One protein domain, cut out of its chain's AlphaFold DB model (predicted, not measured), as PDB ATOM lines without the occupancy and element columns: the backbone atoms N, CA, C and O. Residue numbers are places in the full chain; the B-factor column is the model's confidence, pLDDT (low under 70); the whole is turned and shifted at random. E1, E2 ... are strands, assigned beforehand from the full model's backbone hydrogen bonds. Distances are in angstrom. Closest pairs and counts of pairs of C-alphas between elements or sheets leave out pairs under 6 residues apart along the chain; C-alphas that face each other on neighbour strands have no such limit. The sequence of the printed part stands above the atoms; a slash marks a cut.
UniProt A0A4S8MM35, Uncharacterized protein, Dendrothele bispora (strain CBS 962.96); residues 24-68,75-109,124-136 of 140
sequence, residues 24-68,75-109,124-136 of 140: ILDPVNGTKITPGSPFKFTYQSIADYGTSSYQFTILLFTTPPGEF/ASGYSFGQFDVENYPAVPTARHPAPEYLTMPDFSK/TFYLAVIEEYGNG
ATOM      1  N   ILE A  24     242.367 252.069 306.958       96.62
ATOM      2  CA  ILE A  24     241.101 251.474 307.394       96.62
ATOM      3  C   ILE A  24     241.051 250.035 306.853       96.62
ATOM      4  O   ILE A  24     241.112 249.815 305.641       96.62
ATOM      5  N   LEU A  25     240.980 249.054 307.751       96.81
ATOM      6  CA  LEU A  25     240.872 247.632 307.411       96.81
ATOM      7  C   LEU A  25     239.407 247.216 307.237       96.81
ATOM      8  O   LEU A  25     239.073 246.501 306.297       96.81
ATOM      9  N   ASP A  26     238.543 247.721 308.119       97.88
ATOM     10  CA  ASP A  26     237.095 247.538 308.078       97.88
ATOM     11  C   ASP A  26     236.403 248.899 308.276       97.88
ATOM     12  O   ASP A  26     236.819 249.666 309.154       97.88
ATOM     13  N   PRO A  27     235.334 249.207 307.521       97.62
ATOM     14  CA  PRO A  27     234.779 248.409 306.429       97.62
ATOM     15  C   PRO A  27     235.656 248.463 305.167       97.62
ATOM     16  O   PRO A  27     236.275 249.483 304.866       97.62
ATOM     17  N   VAL A  28     235.652 247.385 304.378       96.81
ATOM     18  CA  VAL A  28     236.299 247.384 303.057       96.81
ATOM     19  C   VAL A  28     235.603 248.363 302.104       96.81
ATOM     20  O   VAL A  28     234.394 248.604 302.206       96.81
ATOM     21  N   ASN A  29     236.347 248.921 301.149       95.75
ATOM     22  CA  ASN A  29     235.793 249.871 300.185       95.75
ATOM     23  C   ASN A  29     234.602 249.266 299.411       95.75
ATOM     24  O   ASN A  29     234.642 248.111 298.987       95.75
ATOM     25  N   GLY A  30     233.534 250.048 299.233       95.31
ATOM     26  CA  GLY A  30     232.292 249.611 298.587       95.31
ATOM     27  C   GLY A  30     231.316 248.848 299.491       95.31
ATOM     28  O   GLY A  30     230.264 248.416 299.013       95.31
ATOM     29  N   THR A  31     231.618 248.693 300.786       97.25
ATOM     30  CA  THR A  31     230.677 248.097 301.746       97.25
ATOM     31  C   THR A  31     229.381 248.906 301.799       97.25
ATOM     32  O   THR A  31     229.388 250.118 302.008       97.25
ATOM     33  N   LYS A  32     228.246 248.219 301.636       96.38
ATOM     34  CA  LYS A  32     226.915 248.818 301.762       96.38
ATOM     35  C   LYS A  32     226.473 248.774 303.217       96.38
ATOM     36  O   LYS A  32     226.386 247.695 303.796       96.38
ATOM     37  N   ILE A  33     226.165 249.936 303.781       95.62
ATOM     38  CA  ILE A  33     225.745 250.077 305.176       95.62
ATOM     39  C   ILE A  33     224.427 250.848 305.196       95.62
ATOM     40  O   ILE A  33     224.323 251.936 304.632       95.62
ATOM     41  N   THR A  34     223.411 250.270 305.830       94.19
ATOM     42  CA  THR A  34     222.102 250.912 305.980       94.19
ATOM     43  C   THR A  34     222.186 252.039 307.019       94.19
ATOM     44  O   THR A  34     222.831 251.850 308.055       94.19
ATOM     45  N   PRO A  35     221.523 253.193 306.808       92.62
ATOM     46  CA  PRO A  35     221.413 254.234 307.829       92.62
ATOM     47  C   PRO A  35     220.921 253.682 309.175       92.62
ATOM     48  O   PRO A  35     220.050 252.813 309.220       92.62
ATOM     49  N   GLY A  36     221.506 254.154 310.277       93.31
ATOM     50  CA  GLY A  36     221.202 253.701 311.637       93.31
ATOM     51  C   GLY A  36     221.747 252.317 312.012       93.31
ATOM     52  O   GLY A  36     221.595 251.911 313.162       93.31
ATOM     53  N   SER A  37     222.368 251.580 311.085       96.12
ATOM     54  CA  SER A  37     222.919 250.250 311.379       96.12
ATOM     55  C   SER A  37     224.354 250.327 311.910       96.12
ATOM     56  O   SER A  37     225.127 251.180 311.455       96.12
ATOM     57  N   PRO A  38     224.743 249.433 312.839       97.94
ATOM     58  CA  PRO A  38     226.131 249.307 313.252       97.94
ATOM     59  C   PRO A  38     226.980 248.703 312.126       97.94
ATOM     60  O   PRO A  38     226.513 247.857 311.362       97.94
ATOM     61  N   PHE A  39     228.243 249.106 312.049       97.94
ATOM     62  CA  PHE A  39     229.250 248.528 311.169       97.94
ATOM     63  C   PHE A  39     230.579 248.409 311.910       97.94
ATOM     64  O   PHE A  39     230.916 249.253 312.741       97.94
ATOM     65  N   LYS A  40     231.323 247.341 311.618       98.19
ATOM     66  CA  LYS A  40     232.638 247.114 312.214       98.19
ATOM     67  C   LYS A  40     233.615 248.177 311.720       98.19
ATOM     68  O   LYS A  40     233.654 248.463 310.523       98.19
ATOM     69  N   PHE A  41     234.403 248.723 312.635       97.94
ATOM     70  CA  PHE A  41     235.480 249.643 312.322       97.94
ATOM     71  C   PHE A  41     236.802 249.079 312.826       97.94
ATOM     72  O   PHE A  41     236.932 248.649 313.971       97.94
ATOM     73  N   THR A  42     237.802 249.044 311.956       97.06
ATOM     74  CA  THR A  42     239.153 248.641 312.335       97.06
ATOM     75  C   THR A  42     240.140 249.520 311.597       97.06
ATOM     76  O   THR A  42     240.109 249.603 310.369       97.06
ATOM     77  N   TYR A  43     241.012 250.173 312.358       96.00
ATOM     78  CA  TYR A  43     242.013 251.091 311.846       96.00
ATOM     79  C   TYR A  43     243.407 250.629 312.248       96.00
ATOM     80  O   TYR A  43     243.672 250.350 313.415       96.00
ATOM     81  N   GLN A  44     244.286 250.553 311.258       95.19
ATOM     82  CA  GLN A  44     245.714 250.398 311.442       95.19
ATOM     83  C   GLN A  44     246.341 251.793 311.477       95.19
ATOM     84  O   GLN A  44     246.317 252.510 310.478       95.19
ATOM     85  N   SER A  45     246.879 252.156 312.636       94.00
ATOM     86  CA  SER A  45     247.575 253.423 312.874       94.00
ATOM     87  C   SER A  45     248.955 253.465 312.211       94.00
ATOM     88  O   SER A  45     249.572 252.427 311.946       94.00
ATOM     89  N   ILE A  46     249.456 254.681 311.981       92.00
ATOM     90  CA  ILE A  46     250.841 254.952 311.577       92.00
ATOM     91  C   ILE A  46     251.866 254.657 312.685       92.00
ATOM     92  O   ILE A  46     253.067 254.645 312.417       92.00
ATOM     93  N   ALA A  47     251.416 254.458 313.929       89.81
ATOM     94  CA  ALA A  47     252.293 254.176 315.056       89.81
ATOM     95  C   ALA A  47     253.178 252.950 314.784       89.81
ATOM     96  O   ALA A  47     252.690 251.854 314.513       89.81
ATOM     97  N   ASP A  48     254.488 253.153 314.879       86.88
ATOM     98  CA  ASP A  48     255.515 252.146 314.627       86.88
ATOM     99  C   ASP A  48     256.825 252.570 315.315       86.88
ATOM    100  O   ASP A  48     256.914 253.621 315.956       86.88
ATOM    101  N   TYR A  49     257.888 251.786 315.185       81.81
ATOM    102  CA  TYR A  49     259.193 252.144 315.715       81.81
ATOM    103  C   TYR A  49     259.697 253.473 315.123       81.81
ATOM    104  O   TYR A  49     260.010 253.574 313.937       81.81
ATOM    105  N   GLY A  50     259.811 254.497 315.974       83.81
ATOM    106  CA  GLY A  50     260.253 255.843 315.585       83.81
ATOM    107  C   GLY A  50     259.135 256.797 315.143       83.81
ATOM    108  O   GLY A  50     259.428 257.971 314.899       83.81
ATOM    109  N   THR A  51     257.882 256.326 315.108       88.94
ATOM    110  CA  THR A  51     256.693 257.137 314.825       88.94
ATOM    111  C   THR A  51     255.639 256.918 315.901       88.94
ATOM    112  O   THR A  51     255.152 255.814 316.116       88.94
ATOM    113  N   SER A  52     255.252 257.990 316.572       91.06
ATOM    114  CA  SER A  52     254.218 257.976 317.595       91.06
ATOM    115  C   SER A  52     252.904 258.509 317.054       91.06
ATOM    116  O   SER A  52     252.893 259.582 316.457       91.06
ATOM    117  N   SER A  53     251.809 257.802 317.321       93.00
ATOM    118  CA  SER A  53     250.455 258.331 317.128       93.00
ATOM    119  C   SER A  53     249.979 258.989 318.417       93.00
ATOM    120  O   SER A  53     250.173 258.440 319.504       93.00
ATOM    121  N   TYR A  54     249.373 260.168 318.310       93.31
ATOM    122  CA  TYR A  54     248.809 260.878 319.458       93.31
ATOM    123  C   TYR A  54     247.299 260.692 319.530       93.31
ATOM    124  O   TYR A  54     246.764 260.340 320.579       93.31
ATOM    125  N   GLN A  55     246.618 260.920 318.408       95.56
ATOM    126  CA  GLN A  55     245.167 260.835 318.300       95.56
ATOM    127  C   GLN A  55     244.752 260.685 316.839       95.56
ATOM    128  O   GLN A  55     245.443 261.148 315.932       95.56
ATOM    129  N   PHE A  56     243.579 260.110 316.605       96.88
ATOM    130  CA  PHE A  56     242.971 260.067 315.285       96.88
ATOM    131  C   PHE A  56     241.482 260.399 315.343       96.88
ATOM    132  O   PHE A  56     240.796 260.131 316.325       96.88
ATOM    133  N   THR A  57     240.972 261.016 314.283       96.94
ATOM    134  CA  THR A  57     239.566 261.419 314.153       96.94
ATOM    135  C   THR A  57     238.931 260.661 313.005       96.94
ATOM    136  O   THR A  57     239.484 260.635 311.906       96.94
ATOM    137  N   ILE A  58     237.761 260.073 313.249       97.19
ATOM    138  CA  ILE A  58     237.018 259.322 312.236       97.19
ATOM    139  C   ILE A  58     235.906 260.214 311.676       97.19
ATOM    140  O   ILE A  58     235.034 260.689 312.409       97.19
ATOM    141  N   LEU A  59     235.932 260.416 310.364       95.06
ATOM    142  CA  LEU A  59     235.030 261.301 309.634       95.06
ATOM    143  C   LEU A  59     234.303 260.524 308.538       95.06
ATOM    144  O   LEU A  59     234.887 259.674 307.871       95.06
ATOM    145  N   LEU A  60     233.033 260.844 308.324       94.44
ATOM    146  CA  LEU A  60     232.223 260.349 307.219       94.44
ATOM    147  C   LEU A  60     231.838 261.517 306.321       94.44
ATOM    148  O   LEU A  60     230.946 262.292 306.662       94.44
ATOM    149  N   PHE A  61     232.478 261.638 305.167       92.19
ATOM    150  CA  PHE A  61     232.178 262.696 304.216       92.19
ATOM    151  C   PHE A  61     231.075 262.302 303.232       92.19
ATOM    152  O   PHE A  61     230.993 261.163 302.772       92.19
ATOM    153  N   THR A  62     230.235 263.274 302.876       88.94
ATOM    154  CA  THR A  62     229.193 263.153 301.840       88.94
ATOM    155  C   THR A  62     229.735 263.411 300.433       88.94
ATOM    156  O   THR A  62     229.100 263.067 299.441       88.94
ATOM    157  N   THR A  63     230.906 264.033 300.344       85.75
ATOM    158  CA  THR A  63     231.655 264.307 299.114       85.75
ATOM    159  C   THR A  63     233.116 263.940 299.349       85.75
ATOM    160  O   THR A  63     233.558 263.993 300.498       85.75
ATOM    161  N   PRO A  64     233.894 263.587 298.313       85.88
ATOM    162  CA  PRO A  64     235.336 263.460 298.478       85.88
ATOM    163  C   PRO A  64     235.899 264.758 299.080       85.88
ATOM    164  O   PRO A  64     235.498 265.834 298.620       85.88
ATOM    165  N   PRO A  65     236.765 264.689 300.105       80.19
ATOM    166  CA  PRO A  65     237.430 265.881 300.605       80.19
ATOM    167  C   PRO A  65     238.309 266.483 299.504       80.19
ATOM    168  O   PRO A  65     238.903 265.754 298.706       80.19
ATOM    169  N   GLY A  66     238.353 267.813 299.444       78.25
ATOM    170  CA  GLY A  66     239.265 268.527 298.557       78.25
ATOM    171  C   GLY A  66     240.725 268.411 299.002       78.25
ATOM    172  O   GLY A  66     241.053 267.770 299.998       78.25
ATOM    173  N   GLU A  67     241.611 269.084 298.275       78.00
ATOM    174  CA  GLU A  67     243.003 269.250 298.701       78.00
ATOM    175  C   GLU A  67     243.073 269.994 300.044       78.00
ATOM    176  O   GLU A  67     242.280 270.907 300.293       78.00
ATOM    177  N   PHE A  68     244.066 269.663 300.881       73.00
ATOM    178  CA  PHE A  68     244.379 270.371 302.134       73.00
ATOM    179  C   PHE A  68     244.992 271.757 301.855       73.00
ATOM    180  O   PHE A  68     246.134 272.059 302.193       73.00
ATOM    181  N   ALA A  75     235.133 269.994 302.907       79.69
ATOM    182  CA  ALA A  75     234.242 268.839 302.869       79.69
ATOM    183  C   ALA A  75     232.975 269.089 303.704       79.69
ATOM    184  O   ALA A  75     232.959 269.927 304.602       79.69
ATOM    185  N   SER A  76     231.929 268.301 303.449       83.31
ATOM    186  CA  SER A  76     230.752 268.167 304.320       83.31
ATOM    187  C   SER A  76     230.644 266.728 304.817       83.31
ATOM    188  O   SER A  76     231.004 265.794 304.096       83.31
ATOM    189  N   GLY A  77     230.169 266.526 306.047       87.56
ATOM    190  CA  GLY A  77     230.122 265.188 306.627       87.56
ATOM    191  C   GLY A  77     229.690 265.120 308.087       87.56
ATOM    192  O   GLY A  77     229.148 266.070 308.647       87.56
ATOM    193  N   TYR A  78     229.949 263.963 308.689       89.81
ATOM    194  CA  TYR A  78     229.669 263.623 310.078       89.81
ATOM    195  C   TYR A  78     230.959 263.191 310.787       89.81
ATOM    196  O   TYR A  78     231.752 262.446 310.214       89.81
ATOM    197  N   SER A  79     231.167 263.631 312.029       92.88
ATOM    198  CA  SER A  79     232.290 263.176 312.860       92.88
ATOM    199  C   SER A  79     231.816 262.116 313.844       92.88
ATOM    200  O   SER A  79     230.878 262.356 314.603       92.88
ATOM    201  N   PHE A  80     232.477 260.958 313.851       95.56
ATOM    202  CA  PHE A  80     232.242 259.923 314.862       95.56
ATOM    203  C   PHE A  80     232.968 260.209 316.174       95.56
ATOM    204  O   PHE A  80     232.641 259.607 317.195       95.56
ATOM    205  N   GLY A  81     233.943 261.116 316.146       95.50
ATOM    206  CA  GLY A  81     234.738 261.488 317.302       95.50
ATOM    207  C   GLY A  81     236.232 261.301 317.084       95.50
ATOM    208  O   GLY A  81     236.705 260.964 315.994       95.50
ATOM    209  N   GLN A  82     236.948 261.564 318.167       97.19
ATOM    210  CA  GLN A  82     238.391 261.483 318.273       97.19
ATOM    211  C   GLN A  82     238.755 260.378 319.259       97.19
ATOM    212  O   GLN A  82     238.120 260.238 320.305       97.19
ATOM    213  N   PHE A  83     239.772 259.608 318.899       97.75
ATOM    214  CA  PHE A  83     240.182 258.398 319.588       97.75
ATOM    215  C   PHE A  83     241.705 258.316 319.666       97.75
ATOM    216  O   PHE A  83     242.417 259.030 318.957       97.75
ATOM    217  N   ASP A  84     242.200 257.429 320.519       95.50
ATOM    218  CA  ASP A  84     243.617 257.120 320.652       95.50
ATOM    219  C   ASP A  84     243.882 255.616 320.488       95.50
ATOM    220  O   ASP A  84     242.984 254.773 320.552       95.50
ATOM    221  N   VAL A  85     245.136 255.287 320.185       92.94
ATOM    222  CA  VAL A  85     245.618 253.912 320.059       92.94
ATOM    223  C   VAL A  85     246.859 253.752 320.917       92.94
ATOM    224  O   VAL A  85     247.716 254.634 320.970       92.94
ATOM    225  N   GLU A  86     246.954 252.617 321.597       93.00
ATOM    226  CA  GLU A  86     248.112 252.309 322.421       93.00
ATOM    227  C   GLU A  86     249.369 252.184 321.550       93.00
ATOM    228  O   GLU A  86     249.416 251.396 320.606       93.00
ATOM    229  N   ASN A  87     250.387 252.986 321.857       90.56
ATOM    230  CA  ASN A  87     251.689 252.964 321.206       90.56
ATOM    231  C   ASN A  87     252.778 253.564 322.105       90.56
ATOM    232  O   ASN A  87     252.528 254.440 322.930       90.56
ATOM    233  N   TYR A  88     254.021 253.126 321.924       83.88
ATOM    234  CA  TYR A  88     255.152 253.606 322.714       83.88
ATOM    235  C   TYR A  88     256.079 254.500 321.872       83.88
ATOM    236  O   TYR A  88     256.407 254.114 320.749       83.88
ATOM    237  N   PRO A  89     256.571 255.645 322.394       85.06
ATOM    238  CA  PRO A  89     256.407 256.148 323.765       85.06
ATOM    239  C   PRO A  89     255.186 257.051 324.022       85.06
ATOM    240  O   PRO A  89     254.960 257.402 325.180       85.06
ATOM    241  N   ALA A  90     254.428 257.467 323.004       87.38
ATOM    242  CA  ALA A  90     253.459 258.556 323.168       87.38
ATOM    243  C   ALA A  90     252.201 258.198 323.968       87.38
ATOM    244  O   ALA A  90     251.798 258.974 324.835       87.38
ATOM    245  N   VAL A  91     251.590 257.040 323.712       91.25
ATOM    246  CA  VAL A  91     250.341 256.612 324.362       91.25
ATOM    247  C   VAL A  91     250.514 255.199 324.929       91.25
ATOM    248  O   VAL A  91     250.026 254.234 324.349       91.25
ATOM    249  N   PRO A  92     251.189 255.026 326.083       89.69
ATOM    250  CA  PRO A  92     251.422 253.696 326.660       89.69
ATOM    251  C   PRO A  92     250.146 252.955 327.072       89.69
ATOM    252  O   PRO A  92     250.191 251.774 327.386       89.69
ATOM    253  N   THR A  93     249.014 253.654 327.162       92.06
ATOM    254  CA  THR A  93     247.694 253.067 327.398       92.06
ATOM    255  C   THR A  93     246.654 253.977 326.756       92.06
ATOM    256  O   THR A  93     246.598 255.164 327.089       92.06
ATOM    257  N   ALA A  94     245.845 253.423 325.852       93.62
ATOM    258  CA  ALA A  94     244.740 254.133 325.211       93.62
ATOM    259  C   ALA A  94     243.705 254.581 326.260       93.62
ATOM    260  O   ALA A  94     243.261 253.776 327.083       93.62
ATOM    261  N   ARG A  95     243.331 255.866 326.260       95.06
ATOM    262  CA  ARG A  95     242.318 256.420 327.175       95.06
ATOM    263  C   ARG A  95     240.947 256.473 326.522       95.06
ATOM    264  O   ARG A  95     239.943 256.297 327.208       95.06
ATOM    265  N   HIS A  96     240.912 256.693 325.214       95.38
ATOM    266  CA  HIS A  96     239.706 256.793 324.407       95.38
ATOM    267  C   HIS A  96     239.854 255.927 323.147       95.38
ATOM    268  O   HIS A  96     239.906 256.462 322.038       95.38
ATOM    269  N   PRO A  97     239.918 254.590 323.284       95.38
ATOM    270  CA  PRO A  97     240.014 253.717 322.125       95.38
ATOM    271  C   PRO A  97     238.758 253.832 321.258       95.38
ATOM    272  O   PRO A  97     237.643 253.995 321.765       95.38
ATOM    273  N   ALA A  98     238.928 253.709 319.942       95.31
ATOM    274  CA  ALA A  98     237.788 253.603 319.040       95.31
ATOM    275  C   ALA A  98     236.954 252.353 319.379       95.31
ATOM    276  O   ALA A  98     237.523 251.294 319.668       95.31
ATOM    277  N   PRO A  99     235.613 252.442 319.343       95.94
ATOM    278  CA  PRO A  99     234.772 251.271 319.531       95.94
ATOM    279  C   PRO A  99     234.946 250.302 318.355       95.94
ATOM    280  O   PRO A  99     235.181 250.714 317.221       95.94
ATOM    281  N   GLU A 100     234.751 249.007 318.609       96.44
ATOM    282  CA  GLU A 100     234.790 247.973 317.561       96.44
ATOM    283  C   GLU A 100     233.710 248.194 316.485       96.44
ATOM    284  O   GLU A 100     233.888 247.833 315.321       96.44
ATOM    285  N   TYR A 101     232.594 248.821 316.870       97.88
ATOM    286  CA  TYR A 101     231.483 249.144 315.984       97.88
ATOM    287  C   TYR A 101     231.152 250.631 316.048       97.88
ATOM    288  O   TYR A 101     230.948 251.199 317.123       97.88
ATOM    289  N   LEU A 102     231.015 251.237 314.875       97.81
ATOM    290  CA  LEU A 102     230.419 252.555 314.689       97.81
ATOM    291  C   LEU A 102     228.981 252.389 314.200       97.81
ATOM    292  O   LEU A 102     228.615 251.347 313.667       97.81
ATOM    293  N   THR A 103     228.144 253.410 314.369       96.94
ATOM    294  CA  THR A 103     226.754 253.384 313.885       96.94
ATOM    295  C   THR A 103     226.581 254.380 312.757       96.94
ATOM    296  O   THR A 103     226.795 255.570 312.964       96.94
ATOM    297  N   MET A 104     226.173 253.915 311.574       95.19
ATOM    298  CA  MET A 104     225.918 254.801 310.440       95.19
ATOM    299  C   MET A 104     224.860 255.847 310.827       95.19
ATOM    300  O   MET A 104     223.796 255.453 311.313       95.19
ATOM    301  N   PRO A 105     225.095 257.156 310.616       90.38
ATOM    302  CA  PRO A 105     224.103 258.165 310.951       90.38
ATOM    303  C   PRO A 105     222.786 257.933 310.208       90.38
ATOM    304  O   PRO A 105     222.752 257.578 309.028       90.38
ATOM    305  N   ASP A 106     221.682 258.138 310.917       88.50
ATOM    306  CA  ASP A 106     220.350 258.138 310.327       88.50
ATOM    307  C   ASP A 106     220.016 259.549 309.834       88.50
ATOM    308  O   ASP A 106     219.511 260.387 310.581       88.50
ATOM    309  N   PHE A 107     220.307 259.807 308.559       79.25
ATOM    310  CA  PHE A 107     220.088 261.106 307.917       79.25
ATOM    311  C   PHE A 107     218.608 261.443 307.672       79.25
ATOM    312  O   PHE A 107     218.308 262.541 307.210       79.25
ATOM    313  N   SER A 108     217.672 260.535 307.984       80.06
ATOM    314  CA  SER A 108     216.243 260.880 308.010       80.06
ATOM    315  C   SER A 108     215.892 261.796 309.185       80.06
ATOM    316  O   SER A 108     214.875 262.491 309.162       80.06
ATOM    317  N   LYS A 109     216.746 261.821 310.214       72.88
ATOM    318  CA  LYS A 109     216.619 262.691 311.376       72.88
ATOM    319  C   LYS A 109     217.491 263.921 311.187       72.88
ATOM    320  O   LYS A 109     218.598 263.844 310.661       72.88
ATOM    321  N   THR A 124     226.965 257.328 297.818       92.56
ATOM    322  CA  THR A 124     228.334 257.000 298.231       92.56
ATOM    323  C   THR A 124     228.812 258.011 299.260       92.56
ATOM    324  O   THR A 124     228.722 259.214 299.034       92.56
ATOM    325  N   PHE A 125     229.335 257.502 300.369       92.75
ATOM    326  CA  PHE A 125     229.979 258.281 301.418       92.75
ATOM    327  C   PHE A 125     231.432 257.828 301.546       92.75
ATOM    328  O   PHE A 125     231.773 256.702 301.181       92.75
ATOM    329  N   TYR A 126     232.275 258.701 302.085       94.75
ATOM    330  CA  TYR A 126     233.711 258.482 302.198       94.75
ATOM    331  C   TYR A 126     234.091 258.454 303.670       94.75
ATOM    332  O   TYR A 126     234.045 259.477 304.350       94.75
ATOM    333  N   LEU A 127     234.438 257.273 304.172       96.06
ATOM    334  CA  LEU A 127     234.982 257.131 305.515       96.06
ATOM    335  C   LEU A 127     236.472 257.477 305.482       96.06
ATOM    336  O   LEU A 127     237.217 256.934 304.669       96.06
ATOM    337  N   ALA A 128     236.893 258.374 306.362       95.00
ATOM    338  CA  ALA A 128     238.260 258.851 306.457       95.00
ATOM    339  C   ALA A 128     238.736 258.845 307.908       95.00
ATOM    340  O   ALA A 128     237.951 259.015 308.843       95.00
ATOM    341  N   VAL A 129     240.048 258.692 308.072       95.56
ATOM    342  CA  VAL A 129     240.734 258.885 309.347       95.56
ATOM    343  C   VAL A 129     241.802 259.949 309.153       95.56
ATOM    344  O   VAL A 129     242.601 259.861 308.222       95.56
ATOM    345  N   ILE A 130     241.797 260.955 310.024       93.81
ATOM    346  CA  ILE A 130     242.880 261.932 310.138       93.81
ATOM    347  C   ILE A 130     243.636 261.601 311.412       93.81
ATOM    348  O   ILE A 130     243.043 261.617 312.489       93.81
ATOM    349  N   GLU A 131     244.919 261.298 311.285       94.62
ATOM    350  CA  GLU A 131     245.775 260.904 312.397       94.62
ATOM    351  C   GLU A 131     246.851 261.962 312.645       94.62
ATOM    352  O   GLU A 131     247.549 262.390 311.726       94.62
ATOM    353  N   GLU A 132     246.971 262.383 313.900       93.19
ATOM    354  CA  GLU A 132     248.050 263.228 314.385       93.19
ATOM    355  C   GLU A 132     249.182 262.340 314.894       93.19
ATOM    356  O   GLU A 132     248.987 261.491 315.768       93.19
ATOM    357  N   TYR A 133     250.378 262.556 314.357       92.19
ATOM    358  CA  TYR A 133     251.544 261.753 314.678       92.19
ATOM    359  C   TYR A 133     252.810 262.603 314.717       92.19
ATOM    360  O   TYR A 133     252.890 263.683 314.134       92.19
ATOM    361  N   GLY A 134     253.822 262.087 315.406       88.94
ATOM    362  CA  GLY A 134     255.171 262.631 315.414       88.94
ATOM    363  C   GLY A 134     256.159 261.557 315.004       88.94
ATOM    364  O   GLY A 134     256.118 260.442 315.520       88.94
ATOM    365  N   ASN A 135     257.068 261.885 314.098       83.25
ATOM    366  CA  ASN A 135     258.252 261.077 313.841       83.25
ATOM    367  C   ASN A 135     259.476 261.815 314.397       83.25
ATOM    368  O   ASN A 135     259.470 263.036 314.533       83.25
ATOM    369  N   GLY A 136     260.535 261.089 314.759       70.56
ATOM    370  CA  GLY A 136     261.747 261.678 315.359       70.56
ATOM    371  C   GLY A 136     262.486 262.714 314.489       70.56
ATOM    372  O   GLY A 136     263.515 263.245 314.901       70.56
TER     373      GLY A 136
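This is residues 24 to 68, 75 to 109 and 124 to 136 of the 140 residues of an uncharacterized protein of Dendrothele bispora (strain CBS 962.96) (UniProt A0A4S8MM35). A small, incompletely formed sandwich: a long three-stranded sheet, E5 - E4 - E7, is one layer, and two short strand pairs, E1 with E3 and E2 with E6, make a patchy second layer over one face. E2 runs on into E3, joining the two pairs end to end. The printed part has 93 residues, with no named helix and seven strands in the order E1 to E7; the three sheets are antiparallel, and the class is all strand, though only 40 residues are in named strands. It is compact, with a radius of gyration of the C-alphas of 14.3 A and spans of 44 by 29 by 22 A.

E4, residues 51 to 61, is the inner strand and bends by 68 degrees at residue 54. Its antiparallel neighbour E7, residues 126 to 135, has N 57 and O 130 within hydrogen-bond range at 2.8 A. On the other edge E5, residues 77 to 83, is antiparallel to E4, with N 80 and O 58 at 2.9 A. E1, residues 24 to 26, is antiparallel to E3, residues 42 to 44, with N 25 and O 42 at 2.8 A. E2, residues 38 to 40, is antiparallel to E6, residues 101 to 103, with N 39 and O 102 at 2.8 A. The closest C-alphas of E1 and E7, Ile 24 and Val 129, are 7.7 A apart; those of E5 and E6, Phe 80 and Leu 102, 7.6 A.

E4 and E7 each measure 27.3 A, E5 17.8 A. E1 begins at C-alpha 24, (241.101, 251.474, 307.394); E7 ends at C-alpha 135, (258.252, 261.077, 313.841).

The C-alphas of Ser 108 and Gly 136 are farthest apart, 46.1 A. Residues 69 to 74 and 110 to 123 are not printed, leaving C-alpha gaps of 10.3 A and 18.5 A. The links E1 to E2 and E5 to E6 are long. No printed residue is under pLDDT 70.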